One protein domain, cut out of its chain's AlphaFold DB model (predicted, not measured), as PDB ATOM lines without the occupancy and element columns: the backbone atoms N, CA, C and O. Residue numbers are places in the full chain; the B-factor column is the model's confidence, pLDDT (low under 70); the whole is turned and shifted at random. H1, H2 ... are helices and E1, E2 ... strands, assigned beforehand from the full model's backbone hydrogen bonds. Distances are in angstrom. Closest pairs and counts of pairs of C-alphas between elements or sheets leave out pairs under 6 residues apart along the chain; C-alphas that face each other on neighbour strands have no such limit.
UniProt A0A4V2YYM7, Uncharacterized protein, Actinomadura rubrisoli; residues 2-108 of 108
ATOM      1  N   ARG A   2     172.379 189.940 198.490       74.31
ATOM      2  CA  ARG A   2     171.722 188.679 198.070       74.31
ATOM      3  C   ARG A   2     170.299 188.481 198.628       74.31
ATOM      4  O   ARG A   2     169.417 188.025 197.915       74.31
ATOM      5  N   PHE A   3     170.069 188.901 199.874       73.38
ATOM      6  CA  PHE A   3     168.751 188.851 200.522       73.38
ATOM      7  C   PHE A   3     167.726 189.800 199.877       73.38
ATOM      8  O   PHE A   3     166.573 189.432 199.695       73.38
ATOM      9  N   LEU A   4     168.165 190.994 199.459       74.69
ATOM     10  CA  LEU A   4     167.311 191.955 198.750       74.69
ATOM     11  C   LEU A   4     166.912 191.432 197.366       74.69
ATOM     12  O   LEU A   4     165.772 191.611 196.957       74.69
ATOM     13  N   VAL A   5     167.823 190.735 196.679       82.12
ATOM     14  CA  VAL A   5     167.538 190.100 195.383       82.12
ATOM     15  C   VAL A   5     166.503 188.983 195.532       82.12
ATOM     16  O   VAL A   5     165.568 188.916 194.742       82.12
ATOM     17  N   LEU A   6     166.623 188.145 196.568       81.50
ATOM     18  CA  LEU A   6     165.641 187.089 196.848       81.50
ATOM     19  C   LEU A   6     164.257 187.665 197.169       81.50
ATOM     20  O   LEU A   6     163.254 187.172 196.659       81.50
ATOM     21  N   LEU A   7     164.203 188.732 197.969       80.25
ATOM     22  CA  LEU A   7     162.948 189.382 198.338       80.25
ATOM     23  C   LEU A   7     162.282 190.071 197.136       80.25
ATOM     24  O   LEU A   7     161.073 189.954 196.955       80.25
ATOM     25  N   ALA A   8     163.072 190.716 196.273       81.81
ATOM     26  CA  ALA A   8     162.582 191.309 195.031       81.81
ATOM     27  C   ALA A   8     162.042 190.249 194.057       81.81
ATOM     28  O   ALA A   8     160.990 190.446 193.453       81.81
ATOM     29  N   MET A   9     162.724 189.106 193.936       83.56
ATOM     30  CA  MET A   9     162.280 188.019 193.063       83.56
ATOM     31  C   MET A   9     160.978 187.380 193.566       83.56
ATOM     32  O   MET A   9     160.087 187.091 192.770       83.56
ATOM     33  N   LEU A  10     160.838 187.219 194.885       85.31
ATOM     34  CA  LEU A  10     159.613 186.717 195.507       85.31
ATOM     35  C   LEU A  10     158.435 187.678 195.298       85.31
ATOM     36  O   LEU A  10     157.342 187.243 194.941       85.31
ATOM     37  N   ALA A  11     158.665 188.983 195.469       81.62
ATOM     38  CA  ALA A  11     157.653 190.004 195.219       81.62
ATOM     39  C   ALA A  11     157.211 190.012 193.748       81.62
ATOM     40  O   ALA A  11     156.017 190.056 193.463       81.62
ATOM     41  N   LEU A  12     158.159 189.895 192.814       83.94
ATOM     42  CA  LEU A  12     157.857 189.819 191.385       83.94
ATOM     43  C   LEU A  12     157.023 188.575 191.048       83.94
ATOM     44  O   LEU A  12     156.028 188.683 190.336       83.94
ATOM     45  N   ALA A  13     157.383 187.413 191.596       80.12
ATOM     46  CA  ALA A  13     156.616 186.184 191.410       80.12
ATOM     47  C   ALA A  13     155.185 186.318 191.957       80.12
ATOM     48  O   ALA A  13     154.238 185.922 191.284       80.12
ATOM     49  N   ALA A  14     155.012 186.939 193.128       77.81
ATOM     50  CA  ALA A  14     153.693 187.206 193.697       77.81
ATOM     51  C   ALA A  14     152.850 188.125 192.797       77.81
ATOM     52  O   ALA A  14     151.680 187.835 192.562       77.81
ATOM     53  N   VAL A  15     153.440 189.186 192.237       78.19
ATOM     54  CA  VAL A  15     152.754 190.090 191.294       78.19
ATOM     55  C   VAL A  15     152.326 189.350 190.028       78.19
ATOM     56  O   VAL A  15     151.192 189.507 189.585       78.19
ATOM     57  N   VAL A  16     153.198 188.512 189.463       78.88
ATOM     58  CA  VAL A  16     152.869 187.698 188.283       78.88
ATOM     59  C   VAL A  16     151.739 186.720 188.595       78.88
ATOM     60  O   VAL A  16     150.805 186.613 187.808       78.88
ATOM     61  N   ILE A  17     151.774 186.053 189.751       76.19
ATOM     62  CA  ILE A  17     150.698 185.154 190.186       76.19
ATOM     63  C   ILE A  17     149.384 185.927 190.326       76.19
ATOM     64  O   ILE A  17     148.368 185.467 189.822       76.19
ATOM     65  N   VAL A  18     149.393 187.113 190.939       68.00
ATOM     66  CA  VAL A  18     148.200 187.966 191.045       68.00
ATOM     67  C   VAL A  18     147.684 188.361 189.661       68.00
ATOM     68  O   VAL A  18     146.494 188.231 189.412       68.00
ATOM     69  N   LEU A  19     148.549 188.770 188.731       68.81
ATOM     70  CA  LEU A  19     148.140 189.116 187.364       68.81
ATOM     71  C   LEU A  19     147.559 187.918 186.609       68.81
ATOM     72  O   LEU A  19     146.549 188.061 185.927       68.81
ATOM     73  N   VAL A  20     148.154 186.736 186.766       72.38
ATOM     74  CA  VAL A  20     147.643 185.483 186.200       72.38
ATOM     75  C   VAL A  20     146.295 185.125 186.826       72.38
ATOM     76  O   VAL A  20     145.378 184.753 186.105       72.38
ATOM     77  N   LEU A  21     146.127 185.308 188.137       66.31
ATOM     78  CA  LEU A  21     144.854 185.105 188.828       66.31
ATOM     79  C   LEU A  21     143.798 186.146 188.451       66.31
ATOM     80  O   LEU A  21     142.632 185.798 188.444       66.31
ATOM     81  N   TYR A  22     144.157 187.381 188.108       60.56
ATOM     82  CA  TYR A  22     143.210 188.366 187.572       60.56
ATOM     83  C   TYR A  22     142.840 188.063 186.116       60.56
ATOM     84  O   TYR A  22     141.680 188.193 185.738       60.56
ATOM     85  N   ALA A  23     143.805 187.610 185.312       61.75
ATOM     86  CA  ALA A  23     143.576 187.213 183.925       61.75
ATOM     87  C   ALA A  23     142.732 185.932 183.820       61.75
ATOM     88  O   ALA A  23     141.898 185.815 182.927       61.75
ATOM     89  N   LEU A  24     142.919 184.988 184.748       58.56
ATOM     90  CA  LEU A  24     142.140 183.752 184.843       58.56
ATOM     91  C   LEU A  24     140.867 183.924 185.687       58.56
ATOM     92  O   LEU A  24     139.875 183.263 185.423       58.56
ATOM     93  N   GLY A  25     140.868 184.817 186.677       46.03
ATOM     94  CA  GLY A  25     139.772 185.109 187.613       46.03
ATOM     95  C   GLY A  25     138.686 186.037 187.067       46.03
ATOM     96  O   GLY A  25     137.733 186.330 187.780       46.03
ATOM     97  N   GLY A  26     138.762 186.411 185.784       40.91
ATOM     98  CA  GLY A  26     137.559 186.645 184.974       40.91
ATOM     99  C   GLY A  26     136.644 185.405 184.904       40.91
ATOM    100  O   GLY A  26     135.472 185.529 184.564       40.91
ATOM    101  N   LEU A  27     137.142 184.224 185.300       43.03
ATOM    102  CA  LEU A  27     136.355 183.092 185.787       43.03
ATOM    103  C   LEU A  27     136.269 183.139 187.327       43.03
ATOM    104  O   LEU A  27     137.055 182.502 188.029       43.03
ATOM    105  N   SER A  28     135.337 183.920 187.875       40.81
ATOM    106  CA  SER A  28     135.160 184.065 189.329       40.81
ATOM    107  C   SER A  28     134.781 182.746 190.028       40.81
ATOM    108  O   SER A  28     133.775 182.132 189.662       40.81
ATOM    109  N   PRO A  29     135.483 182.346 191.110       45.34
ATOM    110  CA  PRO A  29     135.081 181.267 192.004       45.34
ATOM    111  C   PRO A  29     134.174 181.822 193.112       45.34
ATOM    112  O   PRO A  29     134.528 181.816 194.286       45.34
ATOM    113  N   ASP A  30     132.989 182.314 192.751       43.69
ATOM    114  CA  ASP A  30     131.985 182.750 193.729       43.69
ATOM    115  C   ASP A  30     130.991 181.607 193.987       43.69
ATOM    116  O   ASP A  30     129.866 181.568 193.494       43.69
ATOM    117  N   GLY A  31     131.437 180.645 194.801       43.59
ATOM    118  CA  GLY A  31     130.665 179.507 195.316       43.59
ATOM    119  C   GLY A  31     129.591 179.893 196.339       43.59
ATOM    120  O   GLY A  31     129.424 179.225 197.360       43.59
ATOM    121  N   ARG A  32     128.851 180.975 196.098       44.00
ATOM    122  CA  ARG A  32     127.685 181.349 196.895       44.00
ATOM    123  C   ARG A  32     126.475 181.176 195.998       44.00
ATOM    124  O   ARG A  32     126.336 181.952 195.067       44.00
ATOM    125  N   ARG A  33     125.657 180.150 196.280       46.03
ATOM    126  CA  ARG A  33     124.336 179.852 195.687       46.03
ATOM    127  C   ARG A  33     123.597 181.139 195.288       46.03
ATOM    128  O   ARG A  33     122.814 181.676 196.063       46.03
ATOM    129  N   ARG A  34     123.894 181.651 194.102       47.28
ATOM    130  CA  ARG A  34     123.152 182.696 193.419       47.28
ATOM    131  C   ARG A  34     122.311 181.920 192.434       47.28
ATOM    132  O   ARG A  34     122.850 181.097 191.694       47.28
ATOM    133  N   THR A  35     121.003 182.125 192.495       54.34
ATOM    134  CA  THR A  35     120.104 181.789 191.393       54.34
ATOM    135  C   THR A  35     120.840 182.134 190.098       54.34
ATOM    136  O   THR A  35     121.380 183.245 190.033       54.34
ATOM    137  N   PRO A  36     120.995 181.185 189.156       53.78
ATOM    138  CA  PRO A  36     121.736 181.458 187.935       53.78
ATOM    139  C   PRO A  36     121.181 182.753 187.333       53.78
ATOM    140  O   PRO A  36     119.958 182.929 187.358       53.78
ATOM    141  N   PRO A  37     122.045 183.698 186.909       59.47
ATOM    142  CA  PRO A  37     121.565 184.907 186.257       59.47
ATOM    143  C   PRO A  37     120.637 184.466 185.131       59.47
ATOM    144  O   PRO A  37     120.987 183.558 184.378       59.47
ATOM    145  N   GLU A  38     119.428 185.023 185.088       65.75
ATOM    146  CA  GLU A  38     118.445 184.655 184.075       65.75
ATOM    147  C   GLU A  38     119.020 185.107 182.734       65.75
ATOM    148  O   GLU A  38     119.100 186.305 182.442       65.75
ATOM    149  N   VAL A  39     119.557 184.144 181.989       73.62
ATOM    150  CA  VAL A  39     120.135 184.389 180.681       73.62
ATOM    151  C   VAL A  39     119.009 184.238 179.680       73.62
ATOM    152  O   VAL A  39     118.441 183.158 179.530       73.62
ATOM    153  N   ARG A  40     118.645 185.341 179.035       77.31
ATOM    154  CA  ARG A  40     117.488 185.396 178.156       77.31
ATOM    155  C   ARG A  40     117.851 186.044 176.834       77.31
ATOM    156  O   ARG A  40     118.572 187.038 176.768       77.31
ATOM    157  N   TRP A  41     117.312 185.476 175.766       80.81
ATOM    158  CA  TRP A  41     117.296 186.125 174.466       80.81
ATOM    159  C   TRP A  41     116.224 187.218 174.446       80.81
ATOM    160  O   TRP A  41     115.061 186.970 174.761       80.81
ATOM    161  N   GLU A  42     116.604 188.432 174.067       82.88
ATOM    162  CA  GLU A  42     115.714 189.589 173.982       82.88
ATOM    163  C   GLU A  42     115.820 190.241 172.601       82.88
ATOM    164  O   GLU A  42     116.910 190.361 172.041       82.88
ATOM    165  N   ALA A  43     114.683 190.672 172.051       83.38
ATOM    166  CA  ALA A  43     114.664 191.532 170.873       83.38
ATOM    167  C   ALA A  43     114.935 192.974 171.312       83.38
ATOM    168  O   ALA A  43     114.328 193.445 172.275       83.38
ATOM    169  N   ASP A  44     115.823 193.659 170.602       82.25
ATOM    170  CA  ASP A  44     116.166 195.052 170.858       82.25
ATOM    171  C   ASP A  44     116.223 195.847 169.551       82.25
ATOM    172  O   ASP A  44     116.366 195.288 168.461       82.25
ATOM    173  N   THR A  45     116.060 197.160 169.658       80.19
ATOM    174  CA  THR A  45     116.102 198.073 168.516       80.19
ATOM    175  C   THR A  45     117.093 199.185 168.800       80.19
ATOM    176  O   THR A  45     116.918 199.972 169.727       80.19
ATOM    177  N   GLU A  46     118.121 199.269 167.964       82.00
ATOM    178  CA  GLU A  46     119.120 200.329 168.004       82.00
ATOM    179  C   GLU A  46     118.877 201.257 166.807       82.00
ATOM    180  O   GLU A  46     118.950 200.827 165.658       82.00
ATOM    181  N   SER A  47     118.583 202.533 167.057       77.12
ATOM    182  CA  SER A  47     118.512 203.555 166.006       77.12
ATOM    183  C   SER A  47     119.745 204.447 166.103       77.12
ATOM    184  O   SER A  47     119.977 205.103 167.122       77.12
ATOM    185  N   SER A  48     120.581 204.429 165.064       76.12
ATOM    186  CA  SER A  48     121.771 205.277 164.992       76.12
ATOM    187  C   SER A  48     122.129 205.603 163.545       76.12
ATOM    188  O   SER A  48     121.969 204.776 162.652       76.12
ATOM    189  N   GLY A  49     122.608 206.826 163.300       73.81
ATOM    190  CA  GLY A  49     123.102 207.227 161.979       73.81
ATOM    191  C   GLY A  49     122.056 207.199 160.857       73.81
ATOM    192  O   GLY A  49     122.431 206.993 159.708       73.81
ATOM    193  N   GLY A  50     120.769 207.389 161.174       79.19
ATOM    194  CA  GLY A  50     119.681 207.321 160.191       79.19
ATOM    195  C   GLY A  50     119.320 205.894 159.769       79.19
ATOM    196  O   GLY A  50     118.746 205.701 158.700       79.19
ATOM    197  N   VAL A  51     119.707 204.892 160.563       74.00
ATOM    198  CA  VAL A  51     119.391 203.485 160.332       74.00
ATOM    199  C   VAL A  51     118.830 202.878 161.613       74.00
ATOM    200  O   VAL A  51     119.474 202.882 162.667       74.00
ATOM    201  N   THR A  52     117.647 202.288 161.501       79.12
ATOM    202  CA  THR A  52     117.024 201.461 162.528       79.12
ATOM    203  C   THR A  52     117.485 200.020 162.361       79.12
ATOM    204  O   THR A  52     117.181 199.355 161.371       79.12
ATOM    205  N   THR A  53     118.225 199.515 163.340       79.75
ATOM    206  CA  THR A  53     118.722 198.141 163.367       79.75
ATOM    207  C   THR A  53     117.940 197.330 164.388       79.75
ATOM    208  O   THR A  53     117.943 197.633 165.580       79.75
ATOM    209  N   VAL A  54     117.288 196.269 163.924       75.94
ATOM    210  CA  VAL A  54     116.607 195.298 164.784       75.94
ATOM    211  C   VAL A  54     117.574 194.160 165.072       75.94
ATOM    212  O   VAL A  54     118.094 193.519 164.151       75.94
ATOM    213  N   ILE A  55     117.819 193.905 166.354       81.50
ATOM    214  CA  ILE A  55     118.755 192.887 166.824       81.50
ATOM    215  C   ILE A  55     118.083 191.942 167.818       81.50
ATOM    216  O   ILE A  55     117.069 192.247 168.442       81.50
ATOM    217  N   VAL A  56     118.685 190.773 167.982       78.25
ATOM    218  CA  VAL A  56     118.397 189.826 169.052       78.25
ATOM    219  C   VAL A  56     119.668 189.685 169.877       78.25
ATOM    220  O   VAL A  56     120.728 189.360 169.339       78.25
ATOM    221  N   ARG A  57     119.576 189.963 171.176       83.75
ATOM    222  CA  ARG A  57     120.703 189.924 172.111       83.75
ATOM    223  C   ARG A  57     120.501 188.846 173.165       83.75
ATOM    224  O   ARG A  57     119.396 188.659 173.665       83.75
ATOM    225  N   HIS A  58     121.574 188.149 173.504       81.56
ATOM    226  CA  HIS A  58     121.625 187.225 174.626       81.56
ATOM    227  C   HIS A  58     122.105 188.001 175.840       81.56
ATOM    228  O   HIS A  58     123.268 188.408 175.886       81.56
ATOM    229  N   VAL A  59     121.219 188.252 176.795       84.56
ATOM    230  CA  VAL A  59     121.535 189.061 177.967       84.56
ATOM    231  C   VAL A  59     121.405 188.249 179.239       84.56
ATOM    232  O   VAL A  59     120.429 187.536 179.434       84.56
ATOM    233  N   ALA A  60     122.391 188.381 180.117       80.94
ATOM    234  CA  ALA A  60     122.294 187.936 181.495       80.94
ATOM    235  C   ALA A  60     122.074 189.162 182.371       80.94
ATOM    236  O   ALA A  60     122.833 190.133 182.294       80.94
ATOM    237  N   ARG A  61     121.036 189.122 183.203       78.06
ATOM    238  CA  ARG A  61     120.792 190.173 184.188       78.06
ATOM    239  C   ARG A  61     121.257 189.690 185.555       78.06
ATOM    240  O   ARG A  61     120.858 188.617 186.009       78.06
ATOM    241  N   ASP A  62     122.128 190.461 186.196       75.69
ATOM    242  CA  ASP A  62     122.570 190.151 187.552       75.69
ATOM    243  C   ASP A  62     121.566 190.648 188.609       75.69
ATOM    244  O   ASP A  62     120.606 191.366 188.321       75.69
ATOM    245  N   ALA A  63     121.794 190.268 189.867       68.62
ATOM    246  CA  ALA A  63     120.940 190.668 190.986       68.62
ATOM    247  C   ALA A  63     120.967 192.184 191.284       68.62
ATOM    248  O   ALA A  63     120.107 192.671 192.015       68.62
ATOM    249  N   ALA A  64     121.940 192.923 190.746       73.75
ATOM    250  CA  ALA A  64     122.020 194.380 190.825       73.75
ATOM    251  C   ALA A  64     121.328 195.069 189.630       73.75
ATOM    252  O   ALA A  64     121.269 196.298 189.579       73.75
ATOM    253  N   GLY A  65     120.780 194.295 188.686       67.56
ATOM    254  CA  GLY A  65     120.131 194.787 187.475       67.56
ATOM    255  C   GLY A  65     121.097 195.106 186.332       67.56
ATOM    256  O   GLY A  65     120.636 195.581 185.289       67.56
ATOM    257  N   LEU A  66     122.398 194.841 186.494       73.31
ATOM    258  CA  LEU A  66     123.400 195.018 185.450       73.31
ATOM    259  C   LEU A  66     123.155 193.994 184.341       73.31
ATOM    260  O   LEU A  66     122.996 192.797 184.589       73.31
ATOM    261  N   VAL A  67     123.115 194.490 183.108       76.81
ATOM    262  CA  VAL A  67     122.900 193.681 181.910       76.81
ATOM    263  C   VAL A  67     124.253 193.374 181.289       76.81
ATOM    264  O   VAL A  67     124.984 194.288 180.913       76.81
ATOM    265  N   THR A  68     124.578 192.089 181.174       78.81
ATOM    266  CA  THR A  68     125.765 191.610 180.460       78.81
ATOM    267  C   THR A  68     125.330 190.992 179.138       78.81
ATOM    268  O   THR A  68     124.512 190.074 179.124       78.81
ATOM    269  N   GLU A  69     125.855 191.501 178.023       82.19
ATOM    270  CA  GLU A  69     125.596 190.959 176.686       82.19
ATOM    271  C   GLU A  69     126.573 189.809 176.392       82.19
ATOM    272  O   GLU A  69     127.788 189.988 176.406       82.19
ATOM    273  N   HIS A  70     126.035 188.619 176.136       77.75
ATOM    274  CA  HIS A  70     126.794 187.403 175.825       77.75
ATOM    275  C   HIS A  70     126.845 187.095 174.325       77.75
ATOM    276  O   HIS A  70     127.680 186.306 173.887       77.75
ATOM    277  N   GLY A  71     125.949 187.685 173.535       75.19
ATOM    278  CA  GLY A  71     125.870 187.448 172.101       75.19
ATOM    279  C   GLY A  71     124.866 188.365 171.418       75.19
ATOM    280  O   GLY A  71     123.883 188.784 172.027       75.19
ATOM    281  N   ARG A  72     125.115 188.650 170.138       82.12
ATOM    282  CA  ARG A  72     124.321 189.556 169.304       82.12
ATOM    283  C   ARG A  72     124.044 188.924 167.952       82.12
ATOM    284  O   ARG A  72     124.955 188.386 167.325       82.12
ATOM    285  N   GLN A  73     122.814 189.053 167.474       78.81
ATOM    286  CA  GLN A  73     122.438 188.724 166.107       78.81
ATOM    287  C   GLN A  73     121.639 189.876 165.501       78.81
ATOM    288  O   GLN A  73     120.598 190.259 166.022       78.81
ATOM    289  N   THR A  74     122.108 190.416 164.380       80.62
ATOM    290  CA  THR A  74     121.355 191.411 163.611       80.62
ATOM    291  C   THR A  74     120.319 190.716 162.737       80.62
ATOM    292  O   THR A  74     120.652 189.768 162.026       80.62
ATOM    293  N   ILE A  75     119.074 191.189 162.793       79.44
ATOM    294  CA  ILE A  75     117.967 190.684 161.974       79.44
ATOM    295  C   ILE A  75     117.813 191.545 160.722       79.44
ATOM    296  O   ILE A  75     117.797 191.024 159.611       79.44
ATOM    297  N   ALA A  76     117.754 192.865 160.896       73.50
ATOM    298  CA  ALA A  76     117.637 193.809 159.794       73.50
ATOM    299  C   ALA A  76     118.275 195.151 160.152       73.50
ATOM    300  O   ALA A  76     118.253 195.564 161.311       73.50
ATOM    301  N   ALA A  77     118.794 195.837 159.138       81.56
ATOM    302  CA  ALA A  77     119.188 197.237 159.197       81.56
ATOM    303  C   ALA A  77     118.347 197.994 158.163       81.56
ATOM    304  O   ALA A  77     118.406 197.689 156.969       81.56
ATOM    305  N   ILE A  78     117.516 198.919 158.629       75.62
ATOM    306  CA  ILE A  78     116.495 199.600 157.835       75.62
ATOM    307  C   ILE A  78     116.840 201.090 157.823       75.62
ATOM    308  O   ILE A  78     116.851 201.700 158.891       75.62
ATOM    309  N   PRO A  79     117.132 201.690 156.658       79.38
ATOM    310  CA  PRO A  79     117.307 203.135 156.558       79.38
ATOM    311  C   PRO A  79     116.041 203.860 157.013       79.38
ATOM    312  O   PRO A  79     114.949 203.498 156.579       79.38
ATOM    313  N   ASP A  80     116.181 204.872 157.863       82.62
ATOM    314  CA  ASP A  80     115.055 205.619 158.444       82.62
ATOM    315  C   ASP A  80     114.275 206.419 157.385       82.62
ATOM    316  O   ASP A  80     113.120 206.779 157.596       82.62
ATOM    317  N   ASP A  81     114.888 206.677 156.227       88.31
ATOM    318  CA  ASP A  81     114.282 207.338 155.070       88.31
ATOM    319  C   ASP A  81     113.592 206.367 154.094       88.31
ATOM    320  O   ASP A  81     113.059 206.793 153.065       88.31
ATOM    321  N   ALA A  82     113.574 205.064 154.399       86.88
ATOM    322  CA  ALA A  82     112.938 204.075 153.543       86.88
ATOM    323  C   ALA A  82     111.412 204.309 153.469       86.88
ATOM    324  O   ALA A  82     110.736 204.363 154.498       86.88
ATOM    325  N   PRO A  83     110.815 204.382 152.265       84.56
ATOM    326  CA  PRO A  83     109.378 204.633 152.111       84.56
ATOM    327  C   PRO A  83     108.503 203.484 152.637       84.56
ATOM    328  O   PRO A  83     107.323 203.676 152.913       84.56
ATOM    329  N   ASP A  84     109.076 202.291 152.776       90.94
ATOM    330  CA  ASP A  84     108.467 201.082 153.328       90.94
ATOM    331  C   ASP A  84     109.024 200.718 154.718       90.94
ATOM    332  O   ASP A  84     108.897 199.571 155.154       90.94
ATOM    333  N   TRP A  85     109.629 201.685 155.424       90.06
ATOM    334  CA  TRP A  85     110.261 201.493 156.735       90.06
ATOM    335  C   TRP A  85     109.364 200.747 157.729       90.06
ATOM    336  O   TRP A  85     109.796 199.755 158.309       90.06
ATOM    337  N   GLU A  86     108.102 201.165 157.868       83.06
ATOM    338  CA  GLU A  86     107.159 200.597 158.846       83.06
ATOM    339  C   GLU A  86     106.909 199.104 158.598       83.06
ATOM    340  O   GLU A  86     106.928 198.286 159.518       83.06
ATOM    341  N   ILE A  87     106.741 198.730 157.327       89.44
ATOM    342  CA  ILE A  87     106.518 197.339 156.923       89.44
ATOM    343  C   ILE A  87     107.763 196.512 157.252       89.44
ATOM    344  O   ILE A  87     107.668 195.476 157.911       89.44
ATOM    345  N   ARG A  88     108.945 197.007 156.863       77.50
ATOM    346  CA  ARG A  88     110.219 196.325 157.128       77.50
ATOM    347  C   ARG A  88     110.496 196.178 158.618       77.50
ATOM    348  O   ARG A  88     111.009 195.144 159.039       77.50
ATOM    349  N   TYR A  89     110.162 197.189 159.413       81.44
ATOM    350  CA  TYR A  89     110.360 197.172 160.855       81.44
ATOM    351  C   TYR A  89     109.451 196.141 161.525       81.44
ATOM    352  O   TYR A  89     109.919 195.332 162.330       81.44
ATOM    353  N   HIS A  90     108.169 196.110 161.158       83.69
ATOM    354  CA  HIS A  90     107.233 195.122 161.683       83.69
ATOM    355  C   HIS A  90     107.623 193.687 161.322       83.69
ATOM    356  O   HIS A  90     107.614 192.823 162.204       83.69
ATOM    357  N   ASP A  91     108.031 193.444 160.077       82.19
ATOM    358  CA  ASP A  91     108.506 192.131 159.638       82.19
ATOM    359  C   ASP A  91     109.783 191.720 160.386       82.19
ATOM    360  O   ASP A  91     109.874 190.603 160.909       82.19
ATOM    361  N   ALA A  92     110.744 192.639 160.528       77.25
ATOM    362  CA  ALA A  92     111.976 192.400 161.275       77.25
ATOM    363  C   ALA A  92     111.701 192.095 162.756       77.25
ATOM    364  O   ALA A  92     112.293 191.176 163.321       77.25
ATOM    365  N   MET A  93     110.764 192.802 163.390       82.25
ATOM    366  CA  MET A  93     110.358 192.542 164.774       82.25
ATOM    367  C   MET A  93     109.621 191.211 164.940       82.25
ATOM    368  O   MET A  93     109.828 190.512 165.936       82.25
ATOM    369  N   ALA A  94     108.771 190.830 163.984       84.12
ATOM    370  CA  ALA A  94     108.118 189.525 163.984       84.12
ATOM    371  C   ALA A  94     109.155 188.394 163.880       84.12
ATOM    372  O   ALA A  94     109.109 187.426 164.648       84.12
ATOM    373  N   GLN A  95     110.144 188.560 163.001       79.12
ATOM    374  CA  GLN A  95     111.250 187.621 162.852       79.12
ATOM    375  C   GLN A  95     112.137 187.570 164.105       79.12
ATOM    376  O   GLN A  95     112.464 186.476 164.566       79.12
ATOM    377  N   ALA A  96     112.460 188.716 164.711       79.12
ATOM    378  CA  ALA A  96     113.225 188.793 165.955       79.12
ATOM    379  C   ALA A  96     112.527 188.049 167.104       79.12
ATOM    380  O   ALA A  96     113.156 187.257 167.804       79.12
ATOM    381  N   ARG A  97     111.208 188.227 167.265       79.25
ATOM    382  CA  ARG A  97     110.410 187.518 168.284       79.25
ATOM    383  C   ARG A  97     110.360 186.014 168.047       79.25
ATOM    384  O   ARG A  97     110.532 185.248 168.991       79.25
ATOM    385  N   SER A  98     110.157 185.595 166.798       82.62
ATOM    386  CA  SER A  98     110.209 184.179 166.420       82.62
ATOM    387  C   SER A  98     111.579 183.572 166.745       82.62
ATOM    388  O   SER A  98     111.669 182.487 167.319       82.62
ATOM    389  N   ARG A  99     112.658 184.316 166.473       82.25
ATOM    390  CA  ARG A  99     114.028 183.892 166.768       82.25
ATOM    391  C   ARG A  99     114.296 183.777 168.265       82.25
ATOM    392  O   ARG A  99     114.869 182.781 168.686       82.25
ATOM    393  N   VAL A 100     113.849 184.752 169.057       83.69
ATOM    394  CA  VAL A 100     113.918 184.704 170.525       83.69
ATOM    395  C   VAL A 100     113.185 183.480 171.068       83.69
ATOM    396  O   VAL A 100     113.727 182.789 171.921       83.69
ATOM    397  N   ALA A 101     111.986 183.182 170.560       80.75
ATOM    398  CA  ALA A 101     111.227 182.009 170.985       80.75
ATOM    399  C   ALA A 101     111.965 180.702 170.651       80.75
ATOM    400  O   ALA A 101     112.112 179.852 171.521       80.75
ATOM    401  N   ALA A 102     112.490 180.573 169.427       80.75
ATOM    402  CA  ALA A 102     113.256 179.398 169.017       80.75
ATOM    403  C   ALA A 102     114.526 179.196 169.863       80.75
ATOM    404  O   ALA A 102     114.794 178.085 170.302       80.75
ATOM    405  N   LEU A 103     115.280 180.271 170.116       79.38
ATOM    406  CA  LEU A 103     116.501 180.222 170.926       79.38
ATOM    407  C   LEU A 103     116.208 179.988 172.415       79.38
ATOM    408  O   LEU A 103     117.009 179.364 173.100       79.38
ATOM    409  N   GLY A 104     115.067 180.468 172.915       73.56
ATOM    410  CA  GLY A 104     114.593 180.166 174.265       73.56
ATOM    411  C   GLY A 104     114.250 178.687 174.437       73.56
ATOM    412  O   GLY A 104     114.655 178.088 175.421       73.56
ATOM    413  N   SER A 105     113.582 178.075 173.454       70.12
ATOM    414  CA  SER A 105     113.243 176.643 173.489       70.12
ATOM    415  C   SER A 105     114.439 175.698 173.338       70.12
ATOM    416  O   SER A 105     114.303 174.523 173.648       70.12
ATOM    417  N   GLU A 106     115.580 176.168 172.829       66.19
ATOM    418  CA  GLU A 106     116.825 175.383 172.764       66.19
ATOM    419  C   GLU A 106     117.626 175.451 174.078       66.19
ATOM    420  O   GLU A 106     118.490 174.609 174.320       66.19
ATOM    421  N   ALA A 107     117.358 176.456 174.916       61.31
ATOM    422  CA  ALA A 107     118.062 176.684 176.175       61.31
ATOM    423  C   ALA A 107     117.411 175.995 177.396       61.31
ATOM    424  O   ALA A 107     118.103 175.829 178.403       61.31
ATOM    425  N   ASP A 108     116.130 175.612 177.299       51.91
ATOM    426  CA  ASP A 108     115.365 174.824 178.291       51.91
ATOM    427  C   ASP A 108     115.542 173.305 178.090       51.91
ATOM    428  O   ASP A 108     115.685 172.584 179.109       51.91
TER     429      ASP A 108
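Overview. This is residues 2 to 108 of the 108 residues of an uncharacterized protein of Actinomadura rubrisoli (UniProt A0A4V2YYM7). A twisted, bending sheet of three strands, E1, E2 and E3, has one long helix, H2, packed along one of its faces, and a second long helix, H1, sticks out far from this body as a free arm at the end of a long link. The arm makes the length: residues 2 to 33 stand free, and the body without them spans 49 by 25 by 14 A. The printed part has 107 residues with two named helices and three named strands, in the order H1 E1 E2 E3 H2; the sheet's order is E1 - E2 - E3, all antiparallel, and the class is mixed, helices and strands. The whole is extended, with a radius of gyration of the C-alphas of 23.0 A and spans of 79 by 35 by 23 A.

Arrangement. Start at the sheet, where E1, residues 38 to 48, E2, residues 51 to 61, and E3, residues 67 to 79, form a meander, each strand the antiparallel neighbour of the one before. E1 and E2 are a hairpin at 157 degrees between directions; look for N 42 and O 57, 2.8 A apart and within hydrogen-bond range. E2 and E3 are a hairpin at 164 degrees, with N 58 and O 71 within hydrogen-bond range at 2.8 A. E1 bends by 58 degrees at residue 41, E2 by 64 degrees at residue 58 and E3 by 90 degrees at residue 70. H2, residues 85 to 107, is on the sheet at a height of 8.3 A over it, which gives two layers, a helix on one face of a sheet. It lies over E2 and runs along the strands, at 21 degrees to E2 on the local plane; E3 is only just not under it, with 2 of its C-alphas falling there. The closest C-alphas of E1 and H2 are those of Trp 41 and Val 100, 5.4 A apart. H1, residues 2 to 24, is not on the sheet and is apart from H2. In H1 and H2 every O i to N i+4 pair is within hydrogen-bond range.

Along the chain. Find C-alpha 38 at (118.445, 184.655, 184.075); from there E1 runs 28.3 A to C-alpha 48. E2 covers 27.4 A and E3 27.6 A from first to last C-alpha. H2 runs 32.5 A from C-alpha 85 to C-alpha 107 at (118.062, 176.684, 176.175). For H1, go back to C-alpha 2 at (171.722, 188.679, 198.070); it runs 32.8 A to C-alpha 24.

Size, cuts and confidence. The two C-alphas farthest apart are those of Arg 2 and Pro 83, 79.1 A. The printed part has no cut. The link from H1 to E1, 13 residues, is long; the other three links are tight. The mean pLDDT of the printed part is 74.1, and residues 18 to 19, 21 to 38, 63, 65 and 106 to 108 are under 70.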